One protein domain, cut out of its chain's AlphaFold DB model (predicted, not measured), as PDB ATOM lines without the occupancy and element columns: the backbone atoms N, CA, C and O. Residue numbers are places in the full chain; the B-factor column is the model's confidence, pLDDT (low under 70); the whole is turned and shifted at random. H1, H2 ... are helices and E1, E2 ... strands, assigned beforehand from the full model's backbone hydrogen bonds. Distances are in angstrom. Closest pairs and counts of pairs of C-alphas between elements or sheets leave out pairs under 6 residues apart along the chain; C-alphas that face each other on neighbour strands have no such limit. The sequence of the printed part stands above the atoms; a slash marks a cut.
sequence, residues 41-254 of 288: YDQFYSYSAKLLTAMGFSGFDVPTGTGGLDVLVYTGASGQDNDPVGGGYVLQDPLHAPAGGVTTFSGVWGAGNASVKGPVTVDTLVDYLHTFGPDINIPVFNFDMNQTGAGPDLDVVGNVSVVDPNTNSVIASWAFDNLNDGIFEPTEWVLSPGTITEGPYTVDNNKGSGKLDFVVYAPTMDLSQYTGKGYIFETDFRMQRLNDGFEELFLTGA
ATOM      1  N   TYR A  41      -4.687  -7.254 -31.865       97.19
ATOM      2  CA  TYR A  41      -4.921  -6.540 -33.120       97.19
ATOM      3  C   TYR A  41      -4.726  -7.528 -34.261       97.19
ATOM      4  O   TYR A  41      -3.597  -7.928 -34.551       97.19
ATOM      5  N   ASP A  42      -5.849  -7.989 -34.806       97.56
ATOM      6  CA  ASP A  42      -5.927  -9.117 -35.727       97.56
ATOM      7  C   ASP A  42      -5.034 -10.301 -35.293       97.56
ATOM      8  O   ASP A  42      -5.293 -10.951 -34.269       97.56
ATOM      9  N   GLN A  43      -3.935 -10.559 -36.006       97.94
ATOM     10  CA  GLN A  43      -3.061 -11.703 -35.744       97.94
ATOM     11  C   GLN A  43      -1.967 -11.434 -34.699       97.94
ATOM     12  O   GLN A  43      -1.249 -12.365 -34.313       97.94
ATOM     13  N   PHE A  44      -1.832 -10.197 -34.222       98.25
ATOM     14  CA  PHE A  44      -0.807  -9.788 -33.264       98.25
ATOM     15  C   PHE A  44      -1.384  -9.521 -31.880       98.25
ATOM     16  O   PHE A  44      -2.515  -9.074 -31.710       98.25
ATOM     17  N   TYR A  45      -0.534  -9.700 -30.878       97.75
ATOM     18  CA  TYR A  45      -0.730  -9.156 -29.544       97.75
ATOM     19  C   TYR A  45       0.201  -7.973 -29.325       97.75
ATOM     20  O   TYR A  45       1.361  -8.026 -29.726       97.75
ATOM     21  N   SER A  46      -0.305  -6.937 -28.662       96.06
ATOM     22  CA  SER A  46       0.426  -5.727 -28.299       96.06
ATOM     23  C   SER A  46       0.407  -5.507 -26.790       96.06
ATOM     24  O   SER A  46      -0.660  -5.449 -26.173       96.06
ATOM     25  N   TYR A  47       1.592  -5.365 -26.199       94.44
ATOM     26  CA  TYR A  47       1.781  -4.986 -24.801       94.44
ATOM     27  C   TYR A  47       2.237  -3.537 -24.707       94.44
ATOM     28  O   TYR A  47       3.127  -3.122 -25.445       94.44
ATOM     29  N   SER A  48       1.727  -2.804 -23.716       93.25
ATOM     30  CA  SER A  48       2.364  -1.562 -23.267       93.25
ATOM     31  C   SER A  48       3.479  -1.889 -22.277       93.25
ATOM     32  O   SER A  48       3.229  -2.379 -21.172       93.25
ATOM     33  N   ALA A  49       4.719  -1.578 -22.645       91.38
ATOM     34  CA  ALA A  49       5.885  -1.813 -21.799       91.38
ATOM     35  C   ALA A  49       5.837  -0.977 -20.505       91.38
ATOM     36  O   ALA A  49       6.193  -1.454 -19.420       91.38
ATOM     37  N   LYS A  50       5.313   0.252 -20.589       89.81
ATOM     38  CA  LYS A  50       5.094   1.136 -19.432       89.81
ATOM     39  C   LYS A  50       4.034   0.575 -18.487       89.81
ATOM     40  O   LYS A  50       4.231   0.606 -17.271       89.81
ATOM     41  N   LEU A  51       2.940   0.030 -19.023       91.50
ATOM     42  CA  LEU A  51       1.893  -0.590 -18.214       91.50
ATOM     43  C   LEU A  51       2.394  -1.867 -17.530       91.50
ATOM     44  O   LEU A  51       2.197  -2.022 -16.327       91.50
ATOM     45  N   LEU A  52       3.108  -2.736 -18.254       92.88
ATOM     46  CA  LEU A  52       3.739  -3.928 -17.676       92.88
ATOM     47  C   LEU A  52       4.718  -3.561 -16.553       92.88
ATOM     48  O   LEU A  52       4.683  -4.156 -15.474       92.88
ATOM     49  N   THR A  53       5.534  -2.525 -16.758       91.31
ATOM     50  CA  THR A  53       6.429  -2.000 -15.716       91.31
ATOM     51  C   THR A  53       5.640  -1.518 -14.494       91.31
ATOM     52  O   THR A  53       5.988  -1.855 -13.362       91.31
ATOM     53  N   ALA A  54       4.544  -0.776 -14.695       90.62
ATOM     54  CA  ALA A  54       3.685  -0.298 -13.608       90.62
ATOM     55  C   ALA A  54       3.001  -1.442 -12.836       90.62
ATOM     56  O   ALA A  54       2.803  -1.336 -11.626       90.62
ATOM     57  N   MET A  55       2.698  -2.552 -13.516       92.25
ATOM     58  CA  MET A  55       2.183  -3.787 -12.917       92.25
ATOM     59  C   MET A  55       3.261  -4.615 -12.193       92.25
ATOM     60  O   MET A  55       2.929  -5.599 -11.531       92.25
ATOM     61  N   GLY A  56       4.535  -4.217 -12.275       91.81
ATOM     62  CA  GLY A  56       5.651  -4.845 -11.565       91.81
ATOM     63  C   GLY A  56       6.429  -5.889 -12.368       91.81
ATOM     64  O   GLY A  56       7.264  -6.586 -11.786       91.81
ATOM     65  N   PHE A  57       6.197  -6.008 -13.679       90.88
ATOM     66  CA  PHE A  57       7.022  -6.849 -14.543       90.88
ATOM     67  C   PHE A  57       8.393  -6.198 -14.787       90.88
ATOM     68  O   PHE A  57       8.503  -4.995 -15.019       90.88
ATOM     69  N   SER A  58       9.457  -7.000 -14.743       88.25
ATOM     70  CA  SER A  58      10.827  -6.566 -15.039       88.25
ATOM     71  C   SER A  58      11.173  -6.750 -16.517       88.25
ATOM     72  O   SER A  58      10.634  -7.645 -17.155       88.25
ATOM     73  N   GLY A  59      12.132  -5.974 -17.034       85.19
ATOM     74  CA  GLY A  59      12.642  -6.121 -18.409       85.19
ATOM     75  C   GLY A  59      11.944  -5.245 -19.455       85.19
ATOM     76  O   GLY A  59      12.363  -5.234 -20.604       85.19
ATOM     77  N   PHE A  60      10.929  -4.471 -19.055       87.19
ATOM     78  CA  PHE A  60      10.147  -3.611 -19.954       87.19
ATOM     79  C   PHE A  60      10.497  -2.113 -19.858       87.19
ATOM     80  O   PHE A  60      10.121  -1.346 -20.737       87.19
ATOM     81  N   ASP A  61      11.260  -1.683 -18.846       82.62
ATOM     82  CA  ASP A  61      11.835  -0.326 -18.772       82.62
ATOM     83  C   ASP A  61      13.280  -0.335 -19.287       82.62
ATOM     84  O   ASP A  61      14.239  -0.118 -18.542       82.62
ATOM     85  N   VAL A  62      13.437  -0.686 -20.565       75.38
ATOM     86  CA  VAL A  62      14.735  -0.717 -21.249       75.38
ATOM     87  C   VAL A  62      14.967   0.593 -22.009       75.38
ATOM     88  O   VAL A  62      14.047   1.077 -22.675       75.38
ATOM     89  N   PRO A  63      16.169   1.196 -21.917       68.06
ATOM     90  CA  PRO A  63      16.530   2.324 -22.764       68.06
ATOM     91  C   PRO A  63      16.591   1.900 -24.233       68.06
ATOM     92  O   PRO A  63      17.230   0.901 -24.556       68.06
ATOM     93  N   THR A  64      15.991   2.690 -25.112       62.78
ATOM     94  CA  THR A  64      15.926   2.458 -26.556       62.78
ATOM     95  C   THR A  64      16.620   3.588 -27.299       62.78
ATOM     96  O   THR A  64      16.002   4.471 -27.862       62.78
ATOM     97  N   GLY A  65      17.949   3.640 -27.251       53.97
ATOM     98  CA  GLY A  65      18.656   4.573 -28.133       53.97
ATOM     99  C   GLY A  65      18.501   4.147 -29.594       53.97
ATOM    100  O   GLY A  65      18.464   2.947 -29.874       53.97
ATOM    101  N   THR A  66      18.524   5.100 -30.526       52.66
ATOM    102  CA  THR A  66      18.778   4.809 -31.940       52.66
ATOM    103  C   THR A  66      20.028   3.924 -32.058       52.66
ATOM    104  O   THR A  66      21.096   4.289 -31.557       52.66
ATOM    105  N   GLY A  67      19.900   2.743 -32.674       49.00
ATOM    106  CA  GLY A  67      21.000   1.772 -32.783       49.00
ATOM    107  C   GLY A  67      21.202   0.863 -31.558       49.00
ATOM    108  O   GLY A  67      22.140   0.072 -31.540       49.00
ATOM    109  N   GLY A  68      20.374   0.987 -30.514       53.59
ATOM    110  CA  GLY A  68      20.583   0.348 -29.209       53.59
ATOM    111  C   GLY A  68      19.731  -0.889 -28.904       53.59
ATOM    112  O   GLY A  68      20.004  -1.544 -27.901       53.59
ATOM    113  N   LEU A  69      18.723  -1.208 -29.726       59.50
ATOM    114  CA  LEU A  69      17.756  -2.296 -29.486       59.50
ATOM    115  C   LEU A  69      17.754  -3.410 -30.541       59.50
ATOM    116  O   LEU A  69      16.732  -4.045 -30.786       59.50
ATOM    117  N   ASP A  70      18.897  -3.672 -31.153       81.19
ATOM    118  CA  ASP A  70      19.070  -4.696 -32.180       81.19
ATOM    119  C   ASP A  70      18.717  -4.240 -33.609       81.19
ATOM    120  O   ASP A  70      19.356  -3.316 -34.106       81.19
ATOM    121  N   VAL A  71      17.805  -4.907 -34.328       90.50
ATOM    122  CA  VAL A  71      17.596  -4.669 -35.768       90.50
ATOM    123  C   VAL A  71      16.654  -3.492 -35.964       90.50
ATOM    124  O   VAL A  71      15.480  -3.588 -35.619       90.50
ATOM    125  N   LEU A  72      17.121  -2.401 -36.569       90.12
ATOM    126  CA  LEU A  72      16.267  -1.263 -36.910       90.12
ATOM    127  C   LEU A  72      15.492  -1.542 -38.201       90.12
ATOM    128  O   LEU A  72      16.084  -1.724 -39.262       90.12
ATOM    129  N   VAL A  73      14.165  -1.525 -38.134       91.19
ATOM    130  CA  VAL A  73      13.285  -1.683 -39.302       91.19
ATOM    131  C   VAL A  73      13.019  -0.322 -39.951       91.19
ATOM    132  O   VAL A  73      13.139  -0.168 -41.168       91.19
ATOM    133  N   TYR A  74      12.726   0.695 -39.141       87.31
ATOM    134  CA  TYR A  74      12.712   2.094 -39.570       87.31
ATOM    135  C   TYR A  74      13.145   3.025 -38.439       87.31
ATOM    136  O   TYR A  74      13.017   2.693 -37.261       87.31
ATOM    137  N   THR A  75      13.654   4.199 -38.811       86.06
ATOM    138  CA  THR A  75      14.029   5.266 -37.874       86.06
ATOM    139  C   THR A  75      14.001   6.626 -38.570       86.06
ATOM    140  O   THR A  75      14.341   6.745 -39.754       86.06
ATOM    141  N   GLY A  76      13.618   7.670 -37.830       78.56
ATOM    142  CA  GLY A  76      13.783   9.064 -38.261       78.56
ATOM    143  C   GLY A  76      15.226   9.572 -38.155       78.56
ATOM    144  O   GLY A  76      15.566  10.630 -38.691       78.56
ATOM    145  N   ALA A  77      16.112   8.828 -37.487       79.50
ATOM    146  CA  ALA A  77      17.513   9.192 -37.351       79.50
ATOM    147  C   ALA A  77      18.298   8.935 -38.649       79.50
ATOM    148  O   ALA A  77      18.230   7.874 -39.268       79.50
ATOM    149  N   SER A  78      19.093   9.917 -39.070       78.50
ATOM    150  CA  SER A  78      19.969   9.782 -40.237       78.50
ATOM    151  C   SER A  78      21.230   8.976 -39.912       78.50
ATOM    152  O   SER A  78      21.827   9.175 -38.854       78.50
ATOM    153  N   GLY A  79      21.710   8.181 -40.871       80.31
ATOM    154  CA  GLY A  79      23.028   7.536 -40.791       80.31
ATOM    155  C   GLY A  79      23.074   6.241 -39.978       80.31
ATOM    156  O   GLY A  79      24.165   5.830 -39.601       80.31
ATOM    157  N   GLN A  80      21.919   5.633 -39.702       85.06
ATOM    158  CA  GLN A  80      21.823   4.318 -39.067       85.06
ATOM    159  C   GLN A  80      21.913   3.200 -40.103       85.06
ATOM    160  O   GLN A  80      21.386   3.340 -41.210       85.06
ATOM    161  N   ASP A  81      22.544   2.096 -39.724       87.81
ATOM    162  CA  ASP A  81      22.617   0.864 -40.500       87.81
ATOM    163  C   ASP A  81      22.447  -0.367 -39.597       87.81
ATOM    164  O   ASP A  81      22.488  -0.272 -38.371       87.81
ATOM    165  N   ASN A  82      22.206  -1.525 -40.213       89.56
ATOM    166  CA  ASN A  82      22.124  -2.813 -39.516       89.56
ATOM    167  C   ASN A  82      23.397  -3.639 -39.771       89.56
ATOM    168  O   ASN A  82      23.334  -4.777 -40.247       89.56
ATOM    169  N   ASP A  83      24.565  -3.044 -39.503       88.69
ATOM    170  CA  ASP A  83      25.876  -3.656 -39.754       88.69
ATOM    171  C   ASP A  83      26.982  -3.158 -38.796       88.69
ATOM    172  O   ASP A  83      27.521  -2.061 -38.972       88.69
ATOM    173  N   PRO A  84      27.410  -3.983 -37.830       86.25
ATOM    174  CA  PRO A  84      26.809  -5.253 -37.437       86.25
ATOM    175  C   PRO A  84      25.640  -5.057 -36.462       86.25
ATOM    176  O   PRO A  84      25.682  -4.187 -35.594       86.25
ATOM    177  N   VAL A  85      24.661  -5.959 -36.516       83.56
ATOM    178  CA  VAL A  85      23.703  -6.197 -35.423       83.56
ATOM    179  C   VAL A  85      24.152  -7.423 -34.616       83.56
ATOM    180  O   VAL A  85      25.002  -8.194 -35.074       83.56
ATOM    181  N   GLY A  86      23.638  -7.578 -33.388       71.38
ATOM    182  CA  GLY A  86      23.989  -8.617 -32.408       71.38
ATOM    183  C   GLY A  86      24.441  -9.952 -33.011       71.38
ATOM    184  O   GLY A  86      23.823 -10.475 -33.927       71.38
ATOM    185  N   GLY A  87      25.565 -10.488 -32.525       73.50
ATOM    186  CA  GLY A  87      26.185 -11.698 -33.086       73.50
ATOM    187  C   GLY A  87      27.029 -11.474 -34.351       73.50
ATOM    188  O   GLY A  87      27.657 -12.420 -34.819       73.50
ATOM    189  N   GLY A  88      27.115 -10.241 -34.868       85.75
ATOM    190  CA  GLY A  88      27.909  -9.901 -36.056       85.75
ATOM    191  C   GLY A  88      27.142 -10.034 -37.373       85.75
ATOM    192  O   GLY A  88      27.767 -10.169 -38.425       85.75
ATOM    193  N   TYR A  89      25.810 -10.038 -37.312       89.56
ATOM    194  CA  TYR A  89      24.943 -10.185 -38.476       89.56
ATOM    195  C   TYR A  89      24.825  -8.873 -39.242       89.56
ATOM    196  O   TYR A  89      24.922  -7.788 -38.672       89.56
ATOM    197  N   VAL A  90      24.580  -9.001 -40.542       90.38
ATOM    198  CA  VAL A  90      24.343  -7.881 -41.446       90.38
ATOM    199  C   VAL A  90      22.964  -8.065 -42.060       90.38
ATOM    200  O   VAL A  90      22.707  -9.081 -42.705       90.38
ATOM    201  N   LEU A  91      22.081  -7.099 -41.834       91.62
ATOM    202  CA  LEU A  91      20.711  -7.088 -42.349       91.62
ATOM    203  C   LEU A  91      20.468  -5.799 -43.139       91.62
ATOM    204  O   LEU A  91      21.310  -4.902 -43.151       91.62
ATOM    205  N   GLN A  92      19.324  -5.706 -43.819       92.00
ATOM    206  CA  GLN A  92      18.969  -4.507 -44.577       92.00
ATOM    207  C   GLN A  92      18.928  -3.280 -43.661       92.00
ATOM    208  O   GLN A  92      18.296  -3.328 -42.607       92.00
ATOM    209  N   ASP A  93      19.532  -2.174 -44.093       90.62
ATOM    210  CA  ASP A  93      19.472  -0.894 -43.381       90.62
ATOM    211  C   ASP A  93      18.013  -0.440 -43.142       90.62
ATOM    212  O   ASP A  93      17.129  -0.731 -43.963       90.62
ATOM    213  N   PRO A  94      17.730   0.277 -42.037       89.88
ATOM    214  CA  PRO A  94      16.380   0.736 -41.740       89.88
ATOM    215  C   PRO A  94      15.830   1.648 -42.835       89.88
ATOM    216  O   PRO A  94      16.554   2.422 -43.472       89.88
ATOM    217  N   LEU A  95      14.512   1.613 -43.013       88.50
ATOM    218  CA  LEU A  95      13.832   2.636 -43.793       88.50
ATOM    219  C   LEU A  95      13.937   3.982 -43.074       88.50
ATOM    220  O   LEU A  95      13.754   4.076 -41.860       88.50
ATOM    221  N   HIS A  96      14.210   5.040 -43.833       83.00
ATOM    222  CA  HIS A  96      14.299   6.376 -43.264       83.00
ATOM    223  C   HIS A  96      12.897   6.975 -43.134       83.00
ATOM    224  O   HIS A  96      12.283   7.354 -44.138       83.00
ATOM    225  N   ALA A  97      12.386   7.042 -41.904       69.69
ATOM    226  CA  ALA A  97      11.178   7.800 -41.618       69.69
ATOM    227  C   ALA A  97      11.477   9.299 -41.822       69.69
ATOM    228  O   ALA A  97      12.569   9.758 -41.479       69.69
ATOM    229  N   PRO A  98      10.578  10.087 -42.435       64.44
ATOM    230  CA  PRO A  98      10.874  11.484 -42.711       64.44
ATOM    231  C   PRO A  98      10.973  12.282 -41.407       64.44
ATOM    232  O   PRO A  98      10.019  12.336 -40.633       64.44
ATOM    233  N   ALA A  99      12.105  12.955 -41.197       64.00
ATOM    234  CA  ALA A  99      12.288  13.841 -40.056       64.00
ATOM    235  C   ALA A  99      11.418  15.104 -40.195       64.00
ATOM    236  O   ALA A  99      11.655  15.926 -41.083       64.00
ATOM    237  N   GLY A 100      10.459  15.276 -39.280       59.47
ATOM    238  CA  GLY A 100       9.642  16.482 -39.110       59.47
ATOM    239  C   GLY A 100       8.664  16.814 -40.254       59.47
ATOM    240  O   GLY A 100       8.956  16.694 -41.441       59.47
ATOM    241  N   GLY A 101       7.474  17.309 -39.901       61.41
ATOM    242  CA  GLY A 101       6.536  17.932 -40.852       61.41
ATOM    243  C   GLY A 101       5.810  16.989 -41.821       61.41
ATOM    244  O   GLY A 101       5.040  17.465 -42.656       61.41
ATOM    245  N   VAL A 102       6.014  15.677 -41.706       70.38
ATOM    246  CA  VAL A 102       5.162  14.663 -42.337       70.38
ATOM    247  C   VAL A 102       4.117  14.182 -41.351       70.38
ATOM    248  O   VAL A 102       4.388  14.073 -40.163       70.38
ATOM    249  N   THR A 103       2.929  13.869 -41.854       81.94
ATOM    250  CA  THR A 103       1.841  13.309 -41.043       81.94
ATOM    251  C   THR A 103       1.681  11.808 -41.235       81.94
ATOM    252  O   THR A 103       0.827  11.217 -40.585       81.94
ATOM    253  N   THR A 104       2.445  11.198 -42.147       86.69
ATOM    254  CA  THR A 104       2.342   9.781 -42.516       86.69
ATOM    255  C   THR A 104       3.697   9.189 -42.894       86.69
ATOM    256  O   THR A 104       4.522   9.883 -43.491       86.69
ATOM    257  N   PHE A 105       3.875   7.892 -42.655       87.25
ATOM    258  CA  PHE A 105       5.021   7.091 -43.086       87.25
ATOM    259  C   PHE A 105       4.558   5.720 -43.602       87.25
ATOM    260  O   PHE A 105       3.563   5.183 -43.121       87.25
ATOM    261  N   SER A 106       5.266   5.164 -44.587       88.62
ATOM    262  CA  SER A 106       5.025   3.820 -45.126       88.62
ATOM    263  C   SER A 106       6.244   3.318 -45.894       88.62
ATOM    264  O   SER A 106       6.897   4.112 -46.579       88.62
ATOM    265  N   GLY A 107       6.478   2.009 -45.893       88.69
ATOM    266  CA  GLY A 107       7.461   1.372 -46.761       88.69
ATOM    267  C   GLY A 107       7.687  -0.090 -46.397       88.69
ATOM    268  O   GLY A 107       7.385  -0.509 -45.285       88.69
ATOM    269  N   VAL A 108       8.239  -0.853 -47.343       92.81
ATOM    270  CA  VAL A 108       8.547  -2.276 -47.152       92.81
ATOM    271  C   VAL A 108      10.025  -2.440 -46.808       92.81
ATOM    272  O   VAL A 108      10.903  -2.114 -47.610       92.81
ATOM    273  N   TRP A 109      10.307  -2.938 -45.609       94.00
ATOM    274  CA  TRP A 109      11.643  -3.348 -45.183       94.00
ATOM    275  C   TRP A 109      11.828  -4.851 -45.425       94.00
ATOM    276  O   TRP A 109      10.865  -5.609 -45.364       94.00
ATOM    277  N   GLY A 110      13.052  -5.285 -45.723       93.56
ATOM    278  CA  GLY A 110      13.409  -6.694 -45.927       93.56
ATOM    279  C   GLY A 110      13.397  -7.174 -47.384       93.56
ATOM    280  O   GLY A 110      14.152  -8.082 -47.725       93.56
ATOM    281  N   ALA A 111      12.653  -6.514 -48.277       89.94
ATOM    282  CA  ALA A 111      12.544  -6.897 -49.693       89.94
ATOM    283  C   ALA A 111      13.830  -6.682 -50.529       89.94
ATOM    284  O   ALA A 111      14.002  -7.317 -51.570       89.94
ATOM    285  N   GLY A 112      14.731  -5.779 -50.099       76.44
ATOM    286  CA  GLY A 112      15.767  -5.151 -50.944       76.44
ATOM    287  C   GLY A 112      15.133  -4.262 -52.039       76.44
ATOM    288  O   GLY A 112      14.385  -4.742 -52.876       76.44
ATOM    289  N   ASN A 113      15.292  -2.937 -52.142       64.62
ATOM    290  CA  ASN A 113      16.277  -1.971 -51.661       64.62
ATOM    291  C   ASN A 113      15.560  -0.650 -51.290       64.62
ATOM    292  O   ASN A 113      14.593  -0.282 -51.954       64.62
ATOM    293  N   ALA A 114      16.168   0.134 -50.391       50.97
ATOM    294  CA  ALA A 114      16.294   1.599 -50.520       50.97
ATOM    295  C   ALA A 114      17.607   2.126 -49.895       50.97
ATOM    296  O   ALA A 114      18.139   3.121 -50.375       50.97
ATOM    297  N   SER A 115      18.198   1.401 -48.941       53.41
ATOM    298  CA  SER A 115      19.575   1.574 -48.451       53.41
ATOM    299  C   SER A 115      20.163   0.182 -48.171       53.41
ATOM    300  O   SER A 115      19.414  -0.788 -48.106       53.41
ATOM    301  N   VAL A 116      21.484   0.050 -48.210       66.12
ATOM    302  CA  VAL A 116      22.259  -1.138 -48.625       66.12
ATOM    303  C   VAL A 116      22.017  -2.372 -47.715       66.12
ATOM    304  O   VAL A 116      21.476  -2.255 -46.625       66.12
ATOM    305  N   LYS A 117      22.435  -3.572 -48.166       79.38
ATOM    306  CA  LYS A 117      22.544  -4.839 -47.387       79.38
ATOM    307  C   LYS A 117      21.291  -5.743 -47.272       79.38
ATOM    308  O   LYS A 117      21.340  -6.739 -46.561       79.38
ATOM    309  N   GLY A 118      20.216  -5.472 -48.021       78.69
ATOM    310  CA  GLY A 118      19.092  -6.414 -48.229       78.69
ATOM    311  C   GLY A 118      19.262  -7.339 -49.455       78.69
ATOM    312  O   GLY A 118      20.208  -7.150 -50.227       78.69
ATOM    313  N   PRO A 119      18.349  -8.303 -49.687       92.00
ATOM    314  CA  PRO A 119      17.142  -8.599 -48.910       92.00
ATOM    315  C   PRO A 119      17.430  -9.354 -47.607       92.00
ATOM    316  O   PRO A 119      18.489  -9.955 -47.439       92.00
ATOM    317  N   VAL A 120      16.456  -9.365 -46.700       95.12
ATOM    318  CA  VAL A 120      16.496 -10.160 -45.470       95.12
ATOM    319  C   VAL A 120      15.877 -11.521 -45.749       95.12
ATOM    320  O   VAL A 120      14.669 -11.658 -45.911       95.12
ATOM    321  N   THR A 121      16.706 -12.559 -45.820       96.62
ATOM    322  CA  THR A 121      16.204 -13.935 -45.925       96.62
ATOM    323  C   THR A 121      15.674 -14.411 -44.578       96.62
ATOM    324  O   THR A 121      16.284 -14.098 -43.551       96.62
ATOM    325  N   VAL A 122      14.654 -15.269 -44.586       98.19
ATOM    326  CA  VAL A 122      14.191 -15.984 -43.385       98.19
ATOM    327  C   VAL A 122      15.349 -16.693 -42.678       98.19
ATOM    328  O   VAL A 122      15.444 -16.610 -41.460       98.19
ATOM    329  N   ASP A 123      16.241 -17.346 -43.429       97.25
ATOM    330  CA  ASP A 123      17.374 -18.100 -42.875       97.25
ATOM    331  C   ASP A 123      18.275 -17.217 -42.004       97.25
ATOM    332  O   ASP A 123      18.466 -17.489 -40.823       97.25
ATOM    333  N   THR A 124      18.744 -16.098 -42.563       95.44
ATOM    334  CA  THR A 124      19.572 -15.124 -41.834       95.44
ATOM    335  C   THR A 124      18.842 -14.547 -40.618       95.44
ATOM    336  O   THR A 124      19.462 -14.335 -39.577       95.44
ATOM    337  N   LEU A 125      17.533 -14.295 -40.729       96.12
ATOM    338  CA  LEU A 125      16.748 -13.747 -39.625       96.12
ATOM    339  C   LEU A 125      16.591 -14.753 -38.478       96.12
ATOM    340  O   LEU A 125      16.776 -14.381 -37.324       96.12
ATOM    341  N   VAL A 126      16.287 -16.017 -38.783       96.44
ATOM    342  CA  VAL A 126      16.183 -17.084 -37.776       96.44
ATOM    343  C   VAL A 126      17.537 -17.337 -37.116       96.44
ATOM    344  O   VAL A 126      17.601 -17.396 -35.891       96.44
ATOM    345  N   ASP A 127      18.626 -17.382 -37.888       94.69
ATOM    346  CA  ASP A 127      19.979 -17.514 -37.339       94.69
ATOM    347  C   ASP A 127      20.310 -16.365 -36.369       94.69
ATOM    348  O   ASP A 127      20.885 -16.592 -35.303       94.69
ATOM    349  N   TYR A 128      19.917 -15.133 -36.710       93.38
ATOM    350  CA  TYR A 128      20.044 -13.980 -35.821       93.38
ATOM    351  C   TYR A 128      19.196 -14.139 -34.546       93.38
ATOM    352  O   TYR A 128      19.713 -13.945 -33.445       93.38
ATOM    353  N   LEU A 129      17.922 -14.534 -34.652       93.31
ATOM    354  CA  LEU A 129      17.063 -14.770 -33.483       93.31
ATOM    355  C   LEU A 129      17.646 -15.859 -32.565       93.31
ATOM    356  O   LEU A 129      17.608 -15.736 -31.339       93.31
ATOM    357  N   HIS A 130      18.283 -16.879 -33.144       92.56
ATOM    358  CA  HIS A 130      18.936 -17.959 -32.402       92.56
ATOM    359  C   HIS A 130      20.163 -17.527 -31.600       92.56
ATOM    360  O   HIS A 130      20.602 -18.271 -30.719       92.56
ATOM    361  N   THR A 131      20.673 -16.309 -31.806       89.88
ATOM    362  CA  THR A 131      21.681 -15.715 -30.912       89.88
ATOM    363  C   THR A 131      21.138 -15.451 -29.502       89.88
ATOM    364  O   THR A 131      21.915 -15.436 -28.545       89.88
ATOM    365  N   PHE A 132      19.815 -15.308 -29.356       87.56
ATOM    366  CA  PHE A 132      19.124 -15.128 -28.075       87.56
ATOM    367  C   PHE A 132      18.668 -16.456 -27.458       87.56
ATOM    368  O   PHE A 132      18.592 -16.589 -26.236       87.56
ATOM    369  N   GLY A 133      18.418 -17.469 -28.286       88.31
ATOM    370  CA  GLY A 133      18.130 -18.828 -27.848       88.31
ATOM    371  C   GLY A 133      17.731 -19.731 -29.018       88.31
ATOM    372  O   GLY A 133      17.074 -19.265 -29.944       88.31
ATOM    373  N   PRO A 134      18.072 -21.032 -28.985       90.25
ATOM    374  CA  PRO A 134      17.881 -21.940 -30.123       90.25
ATOM    375  C   PRO A 134      16.410 -22.192 -30.494       90.25
ATOM    376  O   PRO A 134      16.133 -22.685 -31.582       90.25
ATOM    377  N   ASP A 135      15.481 -21.870 -29.594       90.00
ATOM    378  CA  ASP A 135      14.041 -22.051 -29.795       90.00
ATOM    379  C   ASP A 135      13.327 -20.727 -30.152       90.00
ATOM    380  O   ASP A 135      12.102 -20.692 -30.280       90.00
ATOM    381  N   ILE A 136      14.071 -19.624 -30.315       91.81
ATOM    382  CA  ILE A 136      13.508 -18.310 -30.654       91.81
ATOM    383  C   ILE A 136      13.284 -18.225 -32.164       91.81
ATOM    384  O   ILE A 136      14.167 -17.844 -32.925       91.81
ATOM    385  N   ASN A 137      12.078 -18.589 -32.596       95.50
ATOM    386  CA  ASN A 137      11.694 -18.590 -34.014       95.50
ATOM    387  C   ASN A 137      10.678 -17.502 -34.385       95.50
ATOM    388  O   ASN A 137      10.383 -17.323 -35.565       95.50
ATOM    389  N   ILE A 138      10.111 -16.822 -33.386       96.44
ATOM    390  CA  ILE A 138       9.091 -15.789 -33.568       96.44
ATOM    391  C   ILE A 138       9.762 -14.434 -33.335       96.44
ATOM    392  O   ILE A 138      10.186 -14.177 -32.204       96.44
ATOM    393  N   PRO A 139       9.889 -13.572 -34.359       95.56
ATOM    394  CA  PRO A 139      10.413 -12.231 -34.159       95.56
ATOM    395  C   PRO A 139       9.426 -11.393 -33.343       95.56
ATOM    396  O   PRO A 139       8.205 -11.506 -33.498       95.56
ATOM    397  N   VAL A 140       9.966 -10.518 -32.499       95.25
ATOM    398  CA  VAL A 140       9.192  -9.540 -31.735       95.25
ATOM    399  C   VAL A 140       9.550  -8.137 -32.205       95.25
ATOM    400  O   VAL A 140      10.717  -7.830 -32.451       95.25
ATOM    401  N   PHE A 141       8.532  -7.293 -32.330       94.81
ATOM    402  CA  PHE A 141       8.652  -5.918 -32.783       94.81
ATOM    403  C   PHE A 141       8.486  -4.950 -31.618       94.81
ATOM    404  O   PHE A 141       7.518  -5.031 -30.863       94.81
ATOM    405  N   ASN A 142       9.408  -4.005 -31.509       91.50
ATOM    406  CA  ASN A 142       9.434  -3.009 -30.451       91.50
ATOM    407  C   ASN A 142       9.244  -1.619 -31.045       91.50
ATOM    408  O   ASN A 142      10.013  -1.222 -31.918       91.50
ATOM    409  N   PHE A 143       8.256  -0.883 -30.549       89.19
ATOM    410  CA  PHE A 143       8.010   0.503 -30.933       89.19
ATOM    411  C   PHE A 143       8.545   1.443 -29.853       89.19
ATOM    412  O   PHE A 143       8.188   1.303 -28.678       89.19
ATOM    413  N   ASP A 144       9.365   2.401 -30.277       86.19
ATOM    414  CA  ASP A 144       9.695   3.623 -29.540       86.19
ATOM    415  C   ASP A 144       8.959   4.766 -30.236       86.19
ATOM    416  O   ASP A 144       9.218   5.092 -31.403       86.19
ATOM    417  N   MET A 145       7.955   5.296 -29.550       83.00
ATOM    418  CA  MET A 145       7.129   6.369 -30.061       83.00
ATOM    419  C   MET A 145       7.585   7.671 -29.435       83.00
ATOM    420  O   MET A 145       7.784   7.786 -28.227       83.00
ATOM    421  N   ASN A 146       7.717   8.687 -30.277       80.62
ATOM    422  CA  ASN A 146       8.221   9.965 -29.825       80.62
ATOM    423  C   ASN A 146       7.307  11.118 -30.224       80.62
ATOM    424  O   ASN A 146       7.815  12.184 -30.517       80.62
ATOM    425  N   GLN A 147       5.981  10.947 -30.179       78.56
ATOM    426  CA  GLN A 147       5.063  12.066 -30.416       78.56
ATOM    427  C   GLN A 147       5.082  13.028 -29.228       78.56
ATOM    428  O   GLN A 147       4.659  12.708 -28.120       78.56
ATOM    429  N   THR A 148       5.509  14.261 -29.453       70.75
ATOM    430  CA  THR A 148       5.586  15.298 -28.426       70.75
ATOM    431  C   THR A 148       4.420  16.286 -28.521       70.75
ATOM    432  O   THR A 148       3.592  16.288 -29.435       70.75
ATOM    433  N   GLY A 149       4.313  17.168 -27.523       69.50
ATOM    434  CA  GLY A 149       3.356  18.271 -27.547       69.50
ATOM    435  C   GLY A 149       1.899  17.847 -27.325       69.50
ATOM    436  O   GLY A 149       1.593  17.088 -26.409       69.50
ATOM    437  N   ALA A 150       0.980  18.441 -28.091       62.69
ATOM    438  CA  ALA A 150      -0.466  18.356 -27.853       62.69
ATOM    439  C   ALA A 150      -1.171  17.196 -28.583       62.69
ATOM    440  O   ALA A 150      -2.379  17.041 -28.421       62.69
ATOM    441  N   GLY A 151      -0.446  16.408 -29.380       75.75
ATOM    442  CA  GLY A 151      -0.979  15.250 -30.101       75.75
ATOM    443  C   GLY A 151      -0.136  14.003 -29.848       75.75
ATOM    444  O   GLY A 151       0.530  13.564 -30.775       75.75
ATOM    445  N   PRO A 152      -0.133  13.450 -28.623       80.81
ATOM    446  CA  PRO A 152       0.755  12.354 -28.235       80.81
ATOM    447  C   PRO A 152       0.265  10.986 -28.733       80.81
ATOM    448  O   PRO A 152       0.778   9.959 -28.315       80.81
ATOM    449  N   ASP A 153      -0.760  10.943 -29.574       88.31
ATOM    450  CA  ASP A 153      -1.307   9.699 -30.087       88.31
ATOM    451  C   ASP A 153      -0.862   9.549 -31.548       88.31
ATOM    452  O   ASP A 153      -1.032  10.483 -32.338       88.31
ATOM    453  N   LEU A 154      -0.502   8.343 -31.978       88.81
ATOM    454  CA  LEU A 154      -0.312   8.017 -33.400       88.81
ATOM    455  C   LEU A 154      -1.167   6.816 -33.802       88.81
ATOM    456  O   LEU A 154      -1.667   6.109 -32.932       88.81
ATOM    457  N   ASP A 155      -1.359   6.593 -35.100       92.44
ATOM    458  CA  ASP A 155      -1.990   5.354 -35.562       92.44
ATOM    459  C   ASP A 155      -1.023   4.521 -36.401       92.44
ATOM    460  O   ASP A 155      -0.244   5.079 -37.178       92.44
ATOM    461  N   VAL A 156      -1.090   3.199 -36.248       93.88
ATOM    462  CA  VAL A 156      -0.236   2.225 -36.941       93.88
ATOM    463  C   VAL A 156      -1.097   1.177 -37.637       93.88
ATOM    464  O   VAL A 156      -2.130   0.772 -37.114       93.88
ATOM    465  N   VAL A 157      -0.652   0.712 -38.798       97.25
ATOM    466  CA  VAL A 157      -1.049  -0.580 -39.379       97.25
ATOM    467  C   VAL A 157       0.200  -1.297 -39.866       97.25
ATOM    468  O   VAL A 157       1.220  -0.656 -40.131       97.25
ATOM    469  N   GLY A 158       0.147  -2.617 -39.988       97.31
ATOM    470  CA  GLY A 158       1.296  -3.407 -40.390       97.31
ATOM    471  C   GLY A 158       0.928  -4.686 -41.117       97.31
ATOM    472  O   GLY A 158      -0.088  -5.304 -40.829       97.31
ATOM    473  N   ASN A 159       1.798  -5.117 -42.019       98.19
ATOM    474  CA  ASN A 159       1.794  -6.475 -42.536       98.19
ATOM    475  C   ASN A 159       3.204  -7.043 -42.489       98.19
ATOM    476  O   ASN A 159       4.159  -6.396 -42.920       98.19
ATOM    477  N   VAL A 160       3.329  -8.267 -42.001       98.44
ATOM    478  CA  VAL A 160       4.575  -9.029 -42.061       98.44
ATOM    479  C   VAL A 160       4.353 -10.202 -42.991       98.44
ATOM    480  O   VAL A 160       3.340 -10.883 -42.876       98.44
ATOM    481  N   SER A 161       5.279 -10.458 -43.907       98.31
ATOM    482  CA  SER A 161       5.110 -11.511 -44.904       98.31
ATOM    483  C   SER A 161       6.388 -12.278 -45.194       98.31
ATOM    484  O   SER A 161       7.494 -11.747 -45.135       98.31
ATOM    485  N   VAL A 162       6.212 -13.545 -45.563       98.62
ATOM    486  CA  VAL A 162       7.258 -14.387 -46.145       98.62
ATOM    487  C   VAL A 162       6.985 -14.509 -47.638       98.62
ATOM    488  O   VAL A 162       5.905 -14.946 -48.033       98.62
ATOM    489  N   VAL A 163       7.960 -14.144 -48.465       98.25
ATOM    490  CA  VAL A 163       7.831 -14.071 -49.924       98.25
ATOM    491  C   VAL A 163       8.795 -15.049 -50.587       98.25
ATOM    492  O   VAL A 163       9.968 -15.133 -50.225       98.25
ATOM    493  N   ASP A 164       8.314 -15.793 -51.583       97.62
ATOM    494  CA  ASP A 164       9.187 -16.564 -52.469       97.62
ATOM    495  C   ASP A 164       9.777 -15.635 -53.542       97.62
ATOM    496  O   ASP A 164       9.039 -15.190 -54.428       97.62
ATOM    497  N   PRO A 165      11.095 -15.362 -53.524       95.06
ATOM    498  CA  PRO A 165      11.711 -14.422 -54.457       95.06
ATOM    499  C   PRO A 165      11.700 -14.906 -55.911       95.06
ATOM    500  O   PRO A 165      11.865 -14.102 -56.826       95.06
ATOM    501  N   ASN A 166      11.509 -16.205 -56.158       95.62
ATOM    502  CA  ASN A 166      11.503 -16.748 -57.519       95.62
ATOM    503  C   ASN A 166      10.169 -16.505 -58.229       95.62
ATOM    504  O   ASN A 166      10.124 -16.375 -59.452       95.62
ATOM    505  N   THR A 167       9.079 -16.487 -57.461       96.44
ATOM    506  CA  THR A 167       7.707 -16.358 -57.969       96.44
ATOM    507  C   THR A 167       7.046 -15.043 -57.568       96.44
ATOM    508  O   THR A 167       5.958 -14.743 -58.059       96.44
ATOM    509  N   ASN A 168       7.685 -14.267 -56.688       93.94
ATOM    510  CA  ASN A 168       7.152 -13.052 -56.076       93.94
ATOM    511  C   ASN A 168       5.789 -13.277 -55.394       93.94
ATOM    512  O   ASN A 168       4.916 -12.410 -55.411       93.94
ATOM    513  N   SER A 169       5.578 -14.486 -54.864       97.06
ATOM    514  CA  SER A 169       4.330 -14.892 -54.217       97.06
ATOM    515  C   SER A 169       4.473 -14.842 -52.701       97.06
ATOM    516  O   SER A 169       5.474 -15.302 -52.153       97.06
ATOM    517  N   VAL A 170       3.444 -14.328 -52.026       97.75
ATOM    518  CA  VAL A 170       3.341 -14.359 -50.563       97.75
ATOM    519  C   VAL A 170       3.026 -15.789 -50.122       97.75
ATOM    520  O   VAL A 170       2.010 -16.362 -50.513       97.75
ATOM    521  N   ILE A 171       3.920 -16.372 -49.329       98.12
ATOM    522  CA  ILE A 171       3.816 -17.729 -48.778       98.12
ATOM    523  C   ILE A 171       3.083 -17.718 -47.437       98.12
ATOM    524  O   ILE A 171       2.357 -18.660 -47.118       98.12
ATOM    525  N   ALA A 172       3.277 -16.658 -46.658       98.25
ATOM    526  CA  ALA A 172       2.605 -16.418 -45.393       98.25
ATOM    527  C   ALA A 172       2.522 -14.916 -45.130       98.25
ATOM    528  O   ALA A 172       3.393 -14.171 -45.581       98.25
ATOM    529  N   SER A 173       1.487 -14.498 -44.409       98.31
ATOM    530  CA  SER A 173       1.268 -13.107 -44.024       98.31
ATOM    531  C   SER A 173       0.642 -13.046 -42.638       98.31
ATOM    532  O   SER A 173      -0.124 -13.942 -42.272       98.31
ATOM    533  N   TRP A 174       0.966 -11.986 -41.907       98.62
ATOM    534  CA  TRP A 174       0.362 -11.637 -40.633       98.62
ATOM    535  C   TRP A 174      -0.021 -10.164 -40.652       98.62
ATOM    536  O   TRP A 174       0.859  -9.308 -40.797       98.62
ATOM    537  N   ALA A 175      -1.308  -9.888 -40.484       98.50
ATOM    538  CA  ALA A 175      -1.862  -8.547 -40.466       98.50
ATOM    539  C   ALA A 175      -1.928  -7.986 -39.038       98.50
ATOM    540  O   ALA A 175      -2.271  -8.677 -38.077       98.50
ATOM    541  N   PHE A 176      -1.509  -6.727 -38.915       98.25
ATOM    542  CA  PHE A 176      -1.581  -5.886 -37.728       98.25
ATOM    543  C   PHE A 176      -2.473  -4.693 -38.052       98.25
ATOM    544  O   PHE A 176      -2.008  -3.649 -38.517       98.25
ATOM    545  N   ASP A 177      -3.762  -4.858 -37.816       97.94
ATOM    546  CA  ASP A 177      -4.752  -3.817 -38.015       97.94
ATOM    547  C   ASP A 177      -5.925  -4.005 -37.036       97.94
ATOM    548  O   ASP A 177      -5.890  -4.822 -36.107       97.94
ATOM    549  N   ASN A 178      -6.933  -3.149 -37.163       96.06
ATOM    550  CA  ASN A 178      -8.055  -3.089 -36.240       96.06
ATOM    551  C   ASN A 178      -9.223  -4.019 -36.636       96.06
ATOM    552  O   ASN A 178     -10.279  -3.967 -35.993       96.06
ATOM    553  N   LEU A 179      -9.055  -4.868 -37.661       96.75
ATOM    554  CA  LEU A 179     -10.064  -5.818 -38.122       96.75
ATOM    555  C   LEU A 179      -9.566  -7.261 -37.964       96.75
ATOM    556  O   LEU A 179      -8.658  -7.720 -38.627       96.75
ATOM    557  N   ASN A 180     -10.194  -8.020 -37.065       94.38
ATOM    558  CA  ASN A 180      -9.757  -9.387 -36.769       94.38
ATOM    559  C   ASN A 180     -10.342 -10.412 -37.753       94.38
ATOM    560  O   ASN A 180     -11.287 -11.136 -37.407       94.38
ATOM    561  N   ASP A 181      -9.830 -10.438 -38.983       95.88
ATOM    562  CA  ASP A 181     -10.223 -11.394 -40.024       95.88
ATOM    563  C   ASP A 181      -9.049 -12.104 -40.739       95.88
ATOM    564  O   ASP A 181      -9.284 -13.005 -41.557       95.88
ATOM    565  N   GLY A 182      -7.803 -11.796 -40.359       94.75
ATOM    566  CA  GLY A 182      -6.582 -12.370 -40.919       94.75
ATOM    567  C   GLY A 182      -6.218 -11.865 -42.316       94.75
ATOM    568  O   GLY A 182      -5.419 -12.515 -43.005       94.75
ATOM    569  N   ILE A 183      -6.828 -10.774 -42.775       96.56
ATOM    570  CA  ILE A 183      -6.514 -10.086 -44.025       96.56
ATOM    571  C   ILE A 183      -5.900  -8.735 -43.654       96.56
ATOM    572  O   ILE A 183      -6.242  -8.146 -42.649       96.56
ATOM    573  N   PHE A 184      -4.922  -8.262 -44.431       97.56
ATOM    574  CA  PHE A 184      -4.329  -6.955 -44.164       97.56
ATOM    575  C   PHE A 184      -5.166  -5.833 -44.777       97.56
ATOM    576  O   PHE A 184      -5.179  -5.667 -46.007       97.56
ATOM    577  N   GLU A 185      -5.757  -4.990 -43.932       97.31
ATOM    578  CA  GLU A 185      -6.437  -3.765 -44.342       97.31
ATOM    579  C   GLU A 185      -5.626  -2.507 -43.983       97.31
ATOM    580  O   GLU A 185      -5.676  -2.008 -42.857       97.31
ATOM    581  N   PRO A 186      -4.968  -1.843 -44.956       95.50
ATOM    582  CA  PRO A 186      -4.107  -0.688 -44.679       95.50
ATOM    583  C   PRO A 186      -4.857   0.580 -44.228       95.50
ATOM    584  O   PRO A 186      -4.241   1.637 -44.085       95.50
ATOM    585  N   THR A 187      -6.182   0.515 -44.087       96.25
ATOM    586  CA  THR A 187      -7.036   1.606 -43.604       96.25
ATOM    587  C   THR A 187      -7.644   1.330 -42.232       96.25
ATOM    588  O   THR A 187      -8.245   2.243 -41.666       96.25
ATOM    589  N   GLU A 188      -7.498   0.118 -41.695       97.62
ATOM    590  CA  GLU A 188      -8.023  -0.270 -40.382       97.62
ATOM    591  C   GLU A 188      -6.998   0.057 -39.294       97.62
ATOM    592  O   GLU A 188      -6.339  -0.790 -38.703       97.62
ATOM    593  N   TRP A 189      -6.828   1.355 -39.064       96.75
ATOM    594  CA  TRP A 189      -5.807   1.904 -38.183       96.75
ATOM    595  C   TRP A 189      -5.942   1.468 -36.721       96.75
ATOM    596  O   TRP A 189      -6.995   1.637 -36.103       96.75
ATOM    597  N   VAL A 190      -4.834   1.003 -36.142       95.06
ATOM    598  CA  VAL A 190      -4.700   0.744 -34.707       95.06
ATOM    599  C   VAL A 190      -4.248   2.017 -34.009       95.06
ATOM    600  O   VAL A 190      -3.184   2.562 -34.312       95.06
ATOM    601  N   LEU A 191      -5.044   2.483 -33.046       92.44
ATOM    602  CA  LEU A 191      -4.669   3.612 -32.205       92.44
ATOM    603  C   LEU A 191      -3.534   3.203 -31.269       92.44
ATOM    604  O   LEU A 191      -3.689   2.301 -30.446       92.44
ATOM    605  N   SER A 192      -2.447   3.955 -31.331       90.75
ATOM    606  CA  SER A 192      -1.407   3.947 -30.325       90.75
ATOM    607  C   SER A 192      -1.526   5.191 -29.434       90.75
ATOM    608  O   SER A 192      -1.164   6.300 -29.850       90.75
ATOM    609  N   PRO A 193      -2.099   5.048 -28.228       89.44
ATOM    610  CA  PRO A 193      -2.384   6.181 -27.363       89.44
ATOM    611  C   PRO A 193      -1.130   6.665 -26.627       89.44
ATOM    612  O   PRO A 193      -0.340   5.875 -26.108       89.44
ATOM    613  N   GLY A 194      -1.005   7.979 -26.466       87.44
ATOM    614  CA  GLY A 194       0.045   8.594 -25.662       87.44
ATOM    615  C   GLY A 194      -0.179   8.493 -24.160       87.44
ATOM    616  O   GLY A 194       0.726   8.727 -23.362       87.44
ATOM    617  N   THR A 195      -1.382   8.125 -23.727       89.44
ATOM    618  CA  THR A 195      -1.680   7.814 -22.328       89.44
ATOM    619  C   THR A 195      -2.579   6.594 -22.260       89.44
ATOM    620  O   THR A 195      -3.635   6.559 -22.887       89.44
ATOM    621  N   ILE A 196      -2.188   5.614 -21.449       89.62
ATOM    622  CA  ILE A 196      -2.961   4.390 -21.225       89.62
ATOM    623  C   ILE A 196      -3.495   4.414 -19.801       89.62
ATOM    624  O   ILE A 196      -2.760   4.703 -18.857       89.62
ATOM    625  N   THR A 197      -4.784   4.119 -19.646       90.50
ATOM    626  CA  THR A 197      -5.417   3.925 -18.339       90.50
ATOM    627  C   THR A 197      -6.058   2.549 -18.295       90.50
ATOM    628  O   THR A 197      -7.023   2.308 -19.011       90.50
ATOM    629  N   GLU A 198      -5.533   1.679 -17.437       87.25
ATOM    630  CA  GLU A 198      -6.004   0.306 -17.249       87.25
ATOM    631  C   GLU A 198      -6.107   0.022 -15.745       87.25
ATOM    632  O   GLU A 198      -5.114   0.037 -15.009       87.25
ATOM    633  N   GLY A 199      -7.329  -0.198 -15.256       88.94
ATOM    634  CA  GLY A 199      -7.590  -0.370 -13.828       88.94
ATOM    635  C   GLY A 199      -7.055   0.806 -12.982       88.94
ATOM    636  O   GLY A 199      -7.460   1.945 -13.212       88.94
ATOM    637  N   PRO A 200      -6.191   0.563 -11.973       92.12
ATOM    638  CA  PRO A 200      -5.618   1.617 -11.134       92.12
ATOM    639  C   PRO A 200      -4.398   2.314 -11.761       92.12
ATOM    640  O   PRO A 200      -3.827   3.204 -11.129       92.12
ATOM    641  N   TYR A 201      -3.957   1.888 -12.946       91.81
ATOM    642  CA  TYR A 201      -2.742   2.385 -13.578       91.81
ATOM    643  C   TYR A 201      -3.084   3.428 -14.637       91.81
ATOM    644  O   TYR A 201      -3.889   3.176 -15.529       91.81
ATOM    645  N   THR A 202      -2.416   4.575 -14.567       92.69
ATOM    646  CA  THR A 202      -2.360   5.554 -15.653       92.69
ATOM    647  C   THR A 202      -0.896   5.780 -15.979       92.69
ATOM    648  O   THR A 202      -0.136   6.228 -15.118       92.69
ATOM    649  N   VAL A 203      -0.498   5.440 -17.201       88.62
ATOM    650  CA  VAL A 203       0.884   5.554 -17.666       88.62
ATOM    651  C   VAL A 203       0.972   6.500 -18.850       88.62
ATOM    652  O   VAL A 203       0.112   6.511 -19.731       88.62
ATOM    653  N   ASP A 204       2.030   7.301 -18.844       86.81
ATOM    654  CA  ASP A 204       2.428   8.112 -19.984       86.81
ATOM    655  C   ASP A 204       3.236   7.226 -20.935       86.81
ATOM    656  O   ASP A 204       4.303   6.726 -20.564       86.81
ATOM    657  N   ASN A 205       2.673   6.959 -22.109       83.75
ATOM    658  CA  ASN A 205       3.142   5.926 -23.025       83.75
ATOM    659  C   ASN A 205       3.821   6.507 -24.275       83.75
ATOM    660  O   ASN A 205       4.192   5.746 -25.155       83.75
ATOM    661  N   ASN A 206       3.943   7.836 -24.376       74.31
ATOM    662  CA  ASN A 206       4.502   8.495 -25.560       74.31
ATOM    663  C   ASN A 206       5.047   9.897 -25.229       74.31
ATOM    664  O   ASN A 206       4.598  10.899 -25.778       74.31
ATOM    665  N   LYS A 207       5.945  10.016 -24.241       60.03
ATOM    666  CA  LYS A 207       6.502  11.325 -23.826       60.03
ATOM    667  C   LYS A 207       8.016  11.449 -23.871       60.03
ATOM    668  O   LYS A 207       8.560  12.423 -23.341       60.03
ATOM    669  N   GLY A 208       8.710  10.521 -24.512       60.28
ATOM    670  CA  GLY A 208      10.125  10.731 -24.759       60.28
ATOM    671  C   GLY A 208      10.795   9.573 -25.465       60.28
ATOM    672  O   GLY A 208      10.818   8.471 -24.923       60.28
ATOM    673  N   SER A 209      11.415   9.914 -26.594       62.12
ATOM    674  CA  SER A 209      12.450   9.147 -27.285       62.12
ATOM    675  C   SER A 209      13.390   8.479 -26.291       62.12
ATOM    676  O   SER A 209      13.835   9.100 -25.312       62.12
ATOM    677  N   GLY A 210      13.724   7.221 -26.556       66.19
ATOM    678  CA  GLY A 210      14.702   6.514 -25.755       66.19
ATOM    679  C   GLY A 210      14.122   5.478 -24.808       66.19
ATOM    680  O   GLY A 210      14.885   4.990 -23.965       66.19
ATOM    681  N   LYS A 211      12.820   5.158 -24.874       77.00
ATOM    682  CA  LYS A 211      12.250   4.014 -24.142       77.00
ATOM    683  C   LYS A 211      11.291   3.167 -24.980       77.00
ATOM    684  O   LYS A 211      10.572   3.653 -25.833       77.00
ATOM    685  N   LEU A 212      11.208   1.891 -24.609       85.19
ATOM    686  CA  LEU A 212      10.261   0.942 -25.176       85.19
ATOM    687  C   LEU A 212       8.842   1.343 -24.766       85.19
ATOM    688  O   LEU A 212       8.574   1.523 -23.567       85.19
ATOM    689  N   ASP A 213       7.944   1.460 -25.742       89.06
ATOM    690  CA  ASP A 213       6.542   1.803 -25.505       89.06
ATOM    691  C   ASP A 213       5.625   0.624 -25.781       89.06
ATOM    692  O   ASP A 213       4.849   0.242 -24.897       89.06
ATOM    693  N   PHE A 214       5.769  -0.008 -26.949       92.19
ATOM    694  CA  PHE A 214       5.015  -1.211 -27.287       92.19
ATOM    695  C   PHE A 214       5.904  -2.369 -27.692       92.19
ATOM    696  O   PHE A 214       6.903  -2.194 -28.385       92.19
ATOM    697  N   VAL A 215       5.471  -3.561 -27.294       94.06
ATOM    698  CA  VAL A 215       6.024  -4.837 -27.739       94.06
ATOM    699  C   VAL A 215       4.916  -5.582 -28.458       94.06
ATOM    700  O   VAL A 215       3.874  -5.838 -27.852       94.06
ATOM    701  N   VAL A 216       5.117  -5.926 -29.728       96.25
ATOM    702  CA  VAL A 216       4.112  -6.636 -30.523       96.25
ATOM    703  C   VAL A 216       4.685  -7.869 -31.203       96.25
ATOM    704  O   VAL A 216       5.837  -7.894 -31.632       96.25
ATOM    705  N   TYR A 217       3.869  -8.910 -31.317       97.62
ATOM    706  CA  TYR A 217       4.247 -10.151 -31.990       97.62
ATOM    707  C   TYR A 217       3.005 -10.914 -32.453       97.62
ATOM    708  O   TYR A 217       1.936 -10.777 -31.855       97.62
ATOM    709  N   ALA A 218       3.151 -11.753 -33.479       97.50
ATOM    710  CA  ALA A 218       2.113 -12.693 -33.891       97.50
ATOM    711  C   ALA A 218       2.499 -14.114 -33.439       97.50
ATOM    712  O   ALA A 218       3.519 -14.635 -33.895       97.50
ATOM    713  N   PRO A 219       1.710 -14.787 -32.577       95.12
ATOM    714  CA  PRO A 219       2.079 -16.100 -32.036       95.12
ATOM    715  C   PRO A 219       2.248 -17.201 -33.088       95.12
ATOM    716  O   PRO A 219       2.904 -18.204 -32.831       95.12
ATOM    717  N   THR A 220       1.628 -17.043 -34.258       95.88
ATOM    718  CA  THR A 220       1.701 -18.011 -35.361       95.88
ATOM    719  C   THR A 220       2.850 -17.727 -36.331       95.88
ATOM    720  O   THR A 220       3.043 -18.495 -37.274       95.88
ATOM    721  N   MET A 221       3.630 -16.661 -36.109       97.50
ATOM    722  CA  MET A 221       4.789 -16.287 -36.925       97.50
ATOM    723  C   MET A 221       6.038 -17.090 -36.545       97.50
ATOM    724  O   MET A 221       7.105 -16.542 -36.296       97.50
ATOM    725  N   ASP A 222       5.908 -18.415 -36.486       96.88
ATOM    726  CA  ASP A 222       7.057 -19.306 -36.328       96.88
ATOM    727  C   ASP A 222       7.812 -19.378 -37.659       96.88
ATOM    728  O   ASP A 222       7.350 -20.010 -38.613       96.88
ATOM    729  N   LEU A 223       8.963 -18.712 -37.745       97.81
ATOM    730  CA  LEU A 223       9.735 -18.630 -38.982       97.81
ATOM    731  C   LEU A 223      10.523 -19.905 -39.303       97.81
ATOM    732  O   LEU A 223      10.920 -20.101 -40.457       97.81
ATOM    733  N   SER A 224      10.700 -20.813 -38.336       96.94
ATOM    734  CA  SER A 224      11.480 -22.043 -38.530       96.94
ATOM    735  C   SER A 224      10.922 -22.915 -39.660       96.94
ATOM    736  O   SER A 224      11.680 -23.537 -40.406       96.94
ATOM    737  N   GLN A 225       9.604 -22.883 -39.880       96.88
ATOM    738  CA  GLN A 225       8.917 -23.623 -40.946       96.88
ATOM    739  C   GLN A 225       9.269 -23.149 -42.373       96.88
ATOM    740  O   GLN A 225       8.957 -23.833 -43.360       96.88
ATOM    741  N   TYR A 226       9.891 -21.975 -42.507       97.88
ATOM    742  CA  TYR A 226      10.288 -21.376 -43.783       97.88
ATOM    743  C   TYR A 226      11.806 -21.423 -44.021       97.88
ATOM    744  O   TYR A 226      12.251 -21.056 -45.109       97.88
ATOM    745  N   THR A 227      12.583 -21.924 -43.057       97.88
ATOM    746  CA  THR A 227      14.041 -22.079 -43.184       97.88
ATOM    747  C   THR A 227      14.431 -23.102 -44.262       97.88
ATOM    748  O   THR A 227      13.678 -24.023 -44.597       97.88
ATOM    749  N   GLY A 228      15.606 -22.917 -44.860       97.25
ATOM    750  CA  GLY A 228      16.182 -23.722 -45.936       97.25
ATOM    751  C   GLY A 228      15.549 -23.503 -47.312       97.25
ATOM    752  O   GLY A 228      15.913 -24.200 -48.262       97.25
ATOM    753  N   LYS A 229      14.591 -22.574 -47.439       96.94
ATOM    754  CA  LYS A 229      13.834 -22.337 -48.681       96.94
ATOM    755  C   LYS A 229      14.310 -21.113 -49.465       96.94
ATOM    756  O   LYS A 229      13.882 -20.938 -50.603       96.94
ATOM    757  N   GLY A 230      15.184 -20.284 -48.884       95.62
ATOM    758  CA  GLY A 230      15.646 -19.040 -49.507       95.62
ATOM    759  C   GLY A 230      14.550 -17.979 -49.644       95.62
ATOM    760  O   GLY A 230      14.636 -17.127 -50.524       95.62
ATOM    761  N   TYR A 231      13.503 -18.049 -48.816       98.25
ATOM    762  CA  TYR A 231      12.432 -17.054 -48.799       98.25
ATOM    763  C   TYR A 231      12.888 -15.746 -48.151       98.25
ATOM    764  O   TYR A 231      13.776 -15.734 -47.296       98.25
ATOM    765  N   ILE A 232      12.254 -14.653 -48.564       97.81
ATOM    766  CA  ILE A 232      12.482 -13.304 -48.047       97.81
ATOM    767  C   ILE A 232      11.468 -13.018 -46.940       97.81
ATOM    768  O   ILE A 232      10.307 -13.409 -47.042       97.81
ATOM    769  N   PHE A 233      11.919 -12.351 -45.884       98.06
ATOM    770  CA  PHE A 233      11.080 -11.788 -44.838       98.06
ATOM    771  C   PHE A 233      10.876 -10.296 -45.108       98.06
ATOM    772  O   PHE A 233      11.848  -9.564 -45.287       98.06
ATOM    773  N   GLU A 234       9.624  -9.851 -45.129       96.69
ATOM    774  CA  GLU A 234       9.249  -8.468 -45.414       96.69
ATOM    775  C   GLU A 234       8.329  -7.909 -44.330       96.69
ATOM    776  O   GLU A 234       7.489  -8.624 -43.782       96.69
ATOM    777  N   THR A 235       8.454  -6.612 -44.055       96.38
ATOM    778  CA  THR A 235       7.556  -5.884 -43.150       96.38
ATOM    779  C   THR A 235       7.115  -4.569 -43.783       96.38
ATOM    780  O   THR A 235       7.964  -3.755 -44.150       96.38
ATOM    781  N   ASP A 236       5.810  -4.333 -43.865       95.50
ATOM    782  CA  ASP A 236       5.186  -3.073 -44.280       95.50
ATOM    783  C   ASP A 236       4.439  -2.482 -43.088       95.50
ATOM    784  O   ASP A 236       3.272  -2.798 -42.873       95.50
ATOM    785  N   PHE A 237       5.120  -1.657 -42.294       94.12
ATOM    786  CA  PHE A 237       4.480  -0.869 -41.243       94.12
ATOM    787  C   PHE A 237       4.229   0.548 -41.740       94.12
ATOM    788  O   PHE A 237       5.087   1.187 -42.357       94.12
ATOM    789  N   ARG A 238       3.037   1.052 -41.443       93.19
ATOM    790  CA  ARG A 238       2.584   2.381 -41.833       93.19
ATOM    791  C   ARG A 238       2.114   3.126 -40.611       93.19
ATOM    792  O   ARG A 238       1.543   2.538 -39.697       93.19
ATOM    793  N   MET A 239       2.337   4.429 -40.621       91.25
ATOM    794  CA  MET A 239       1.990   5.305 -39.514       91.25
ATOM    795  C   MET A 239       1.279   6.545 -40.024       91.25
ATOM    796  O   MET A 239       1.581   7.032 -41.117       91.25
ATOM    797  N   GLN A 240       0.380   7.090 -39.211       89.88
ATOM    798  CA  GLN A 240      -0.216   8.401 -39.436       89.88
ATOM    799  C   GLN A 240      -0.356   9.207 -38.141       89.88
ATOM    800  O   GLN A 240      -0.190   8.692 -37.037       89.88
ATOM    801  N   ARG A 241      -0.683  10.493 -38.313       87.81
ATOM    802  CA  ARG A 241      -0.693  11.539 -37.279       87.81
ATOM    803  C   ARG A 241       0.674  11.843 -36.670       87.81
ATOM    804  O   ARG A 241       0.731  12.406 -35.586       87.81
ATOM    805  N   LEU A 242       1.742  11.537 -37.405       85.38
ATOM    806  CA  LEU A 242       3.101  11.895 -37.016       85.38
ATOM    807  C   LEU A 242       3.222  13.419 -36.859       85.38
ATOM    808  O   LEU A 242       2.729  14.167 -37.711       85.38
ATOM    809  N   ASN A 243       3.847  13.879 -35.776       80.06
ATOM    810  CA  ASN A 243       3.971  15.306 -35.483       80.06
ATOM    811  C   ASN A 243       5.420  15.799 -35.269       80.06
ATOM    812  O   ASN A 243       5.665  17.003 -35.375       80.06
ATOM    813  N   ASP A 244       6.387  14.900 -35.080       71.88
ATOM    814  CA  ASP A 244       7.800  15.236 -34.850       71.88
ATOM    815  C   ASP A 244       8.825  14.190 -35.342       71.88
ATOM    816  O   ASP A 244      10.001  14.538 -35.454       71.88
ATOM    817  N   GLY A 245       8.390  13.005 -35.792       63.19
ATOM    818  CA  GLY A 245       9.016  12.238 -36.884       63.19
ATOM    819  C   GLY A 245      10.290  11.459 -36.546       63.19
ATOM    820  O   GLY A 245      11.115  11.244 -37.435       63.19
ATOM    821  N   PHE A 246      10.475  11.062 -35.287       77.69
ATOM    822  CA  PHE A 246      11.590  10.203 -34.862       77.69
ATOM    823  C   PHE A 246      11.109   8.869 -34.284       77.69
ATOM    824  O   PHE A 246      11.757   8.314 -33.406       77.69
ATOM    825  N   GLU A 247       9.979   8.360 -34.768       83.00
ATOM    826  CA  GLU A 247       9.485   7.027 -34.426       83.00
ATOM    827  C   GLU A 247      10.502   5.974 -34.860       83.00
ATOM    828  O   GLU A 247      11.060   6.038 -35.965       83.00
ATOM    829  N   GLU A 248      10.705   4.978 -34.006       87.06
ATOM    830  CA  GLU A 248      11.592   3.859 -34.287       87.06
ATOM    831  C   GLU A 248      10.848   2.537 -34.109       87.06
ATOM    832  O   GLU A 248      10.085   2.335 -33.159       87.06
ATOM    833  N   LEU A 249      11.096   1.618 -35.040       90.00
ATOM    834  CA  LEU A 249      10.690   0.225 -34.924       90.00
ATOM    835  C   LEU A 249      11.913  -0.654 -34.978       90.00
ATOM    836  O   LEU A 249      12.718  -0.572 -35.909       90.00
ATOM    837  N   PHE A 250      11.974  -1.554 -34.014       90.88
ATOM    838  CA  PHE A 250      13.015  -2.550 -33.911       90.88
ATOM    839  C   PHE A 250      12.428  -3.950 -34.050       90.88
ATOM    840  O   PHE A 250      11.271  -4.187 -33.702       90.88
ATOM    841  N   LEU A 251      13.253  -4.880 -34.513       93.31
ATOM    842  CA  LEU A 251      13.012  -6.314 -34.482       93.31
ATOM    843  C   LEU A 251      14.062  -6.964 -33.578       93.31
ATOM    844  O   LEU A 251      15.265  -6.746 -33.732       93.31
ATOM    845  N   THR A 252      13.613  -7.801 -32.646       90.50
ATOM    846  CA  THR A 252      14.488  -8.418 -31.645       90.50
ATOM    847  C   THR A 252      14.110  -9.868 -31.331       90.50
ATOM    848  O   THR A 252      12.963 -10.281 -31.517       90.50
ATOM    849  N   GLY A 253      15.094 -10.634 -30.845       89.12
ATOM    850  CA  GLY A 253      14.903 -11.922 -30.165       89.12
ATOM    851  C   GLY A 253      15.053 -11.831 -28.638       89.12
ATOM    852  O   GLY A 253      14.951 -12.840 -27.945       89.12
ATOM    853  N   ALA A 254      15.293 -10.633 -28.091       88.31
ATOM    854  CA  ALA A 254      15.437 -10.398 -26.654       88.31
ATOM    855  C   ALA A 254      14.108 -10.498 -25.891       88.31
ATOM    856  O   ALA A 254      14.117 -10.604 -24.665       88.31
TER     857      ALA A 254
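This is residues 41 to 254 of the 288 residues of the protein "PEP motif putative anchor domain protein" of Desulfovibrio sp. X2 (UniProt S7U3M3). Two strongly twisted sheets of five strands each lie face to face as a sandwich, with the small hairpin of E8 and E9 and helix H1 at one end and H2 and H3 towards the other. Loops cover much of the outside, the longest being residues 76 to 103. The printed part has 214 residues, with three named helices and twelve named strands in the order E1 H1 E2 E3 H2 E4 E5 E6 E7 E8 E9 E10 H3 E11 E12; the class is mixed, with under half of the residues in named elements. One sheet runs E1 E10 E4 E12 E2, the other is branched at E5, and both are antiparallel. The whole is compact, with a radius of gyration of the C-alphas of 16.4 A and spans of 48 by 36 by 36 A.

Begin with the sheet of E1 (44 to 48), E10 (214 to 217), E4 (140 to 144), E12 (248 to 252) and E2 (71 to 75), whose edge strands are E1 and E2. Within hydrogen-bond range, find N 47 and O 215 at 2.9 A between E1 and E10, N 141 and O 216 at 2.8 A between E10 and E4, N 142 and O 250 at 2.9 A between E4 and E12, and N 73 and O 249 at 2.8 A between E12 and E2. In the other sheet, E5 (154 to 164) has E6 (169 to 176) and E7 (190 to 192) on one side and E11 (232 to 240) on the other side; E3 (104 to 109) is the antiparallel neighbour of E11. Look there for N 160 and O 174 at 2.9 A, N 156 and O 190 at 2.9 A, N 159 and O 236 at 2.9 A, and N 105 and O 239 at 2.9 A. The facing parts of the two sheets are 10.2 A centre to centre. E8 (195 to 198) and E9 (201 to 204) form a hairpin, with N 196 and O 203 3.0 A apart. H1 (49 to 54) only grazes the first sheet; its closest C-alphas to E9 are Leu 51 and Val 203, 6.3 A apart. H2 (122 to 129) only grazes both large sheets and touches H3 (223 to 226), the closest C-alphas being Val 122 and Tyr 226, 6.7 A. Every O i to N i+4 pair is within hydrogen-bond range in H1 and H2; H3 is too short for one.

Find C-alpha 44 at (-0.807, -9.788, -33.264), where E1 begins. E5 runs 32.5 A from C-alpha 154 at (-0.312, 8.017, -33.400); E11 is 26.6 A long, and E6, 19.7 A, bends by 67 degrees at residue 172. E12 ends at C-alpha 252, (14.488, -8.418, -31.645).

The C-alphas farthest apart are Asn 166 and Pro 200, 52.7 A. The printed part has no cut; the links H1 to E2, E2 to E3, E3 to H2 and E6 to E7 are long. Mean pLDDT of the printed part is 87.7, with 23 residues under 70, among them 63 to 69 and 97 to 101.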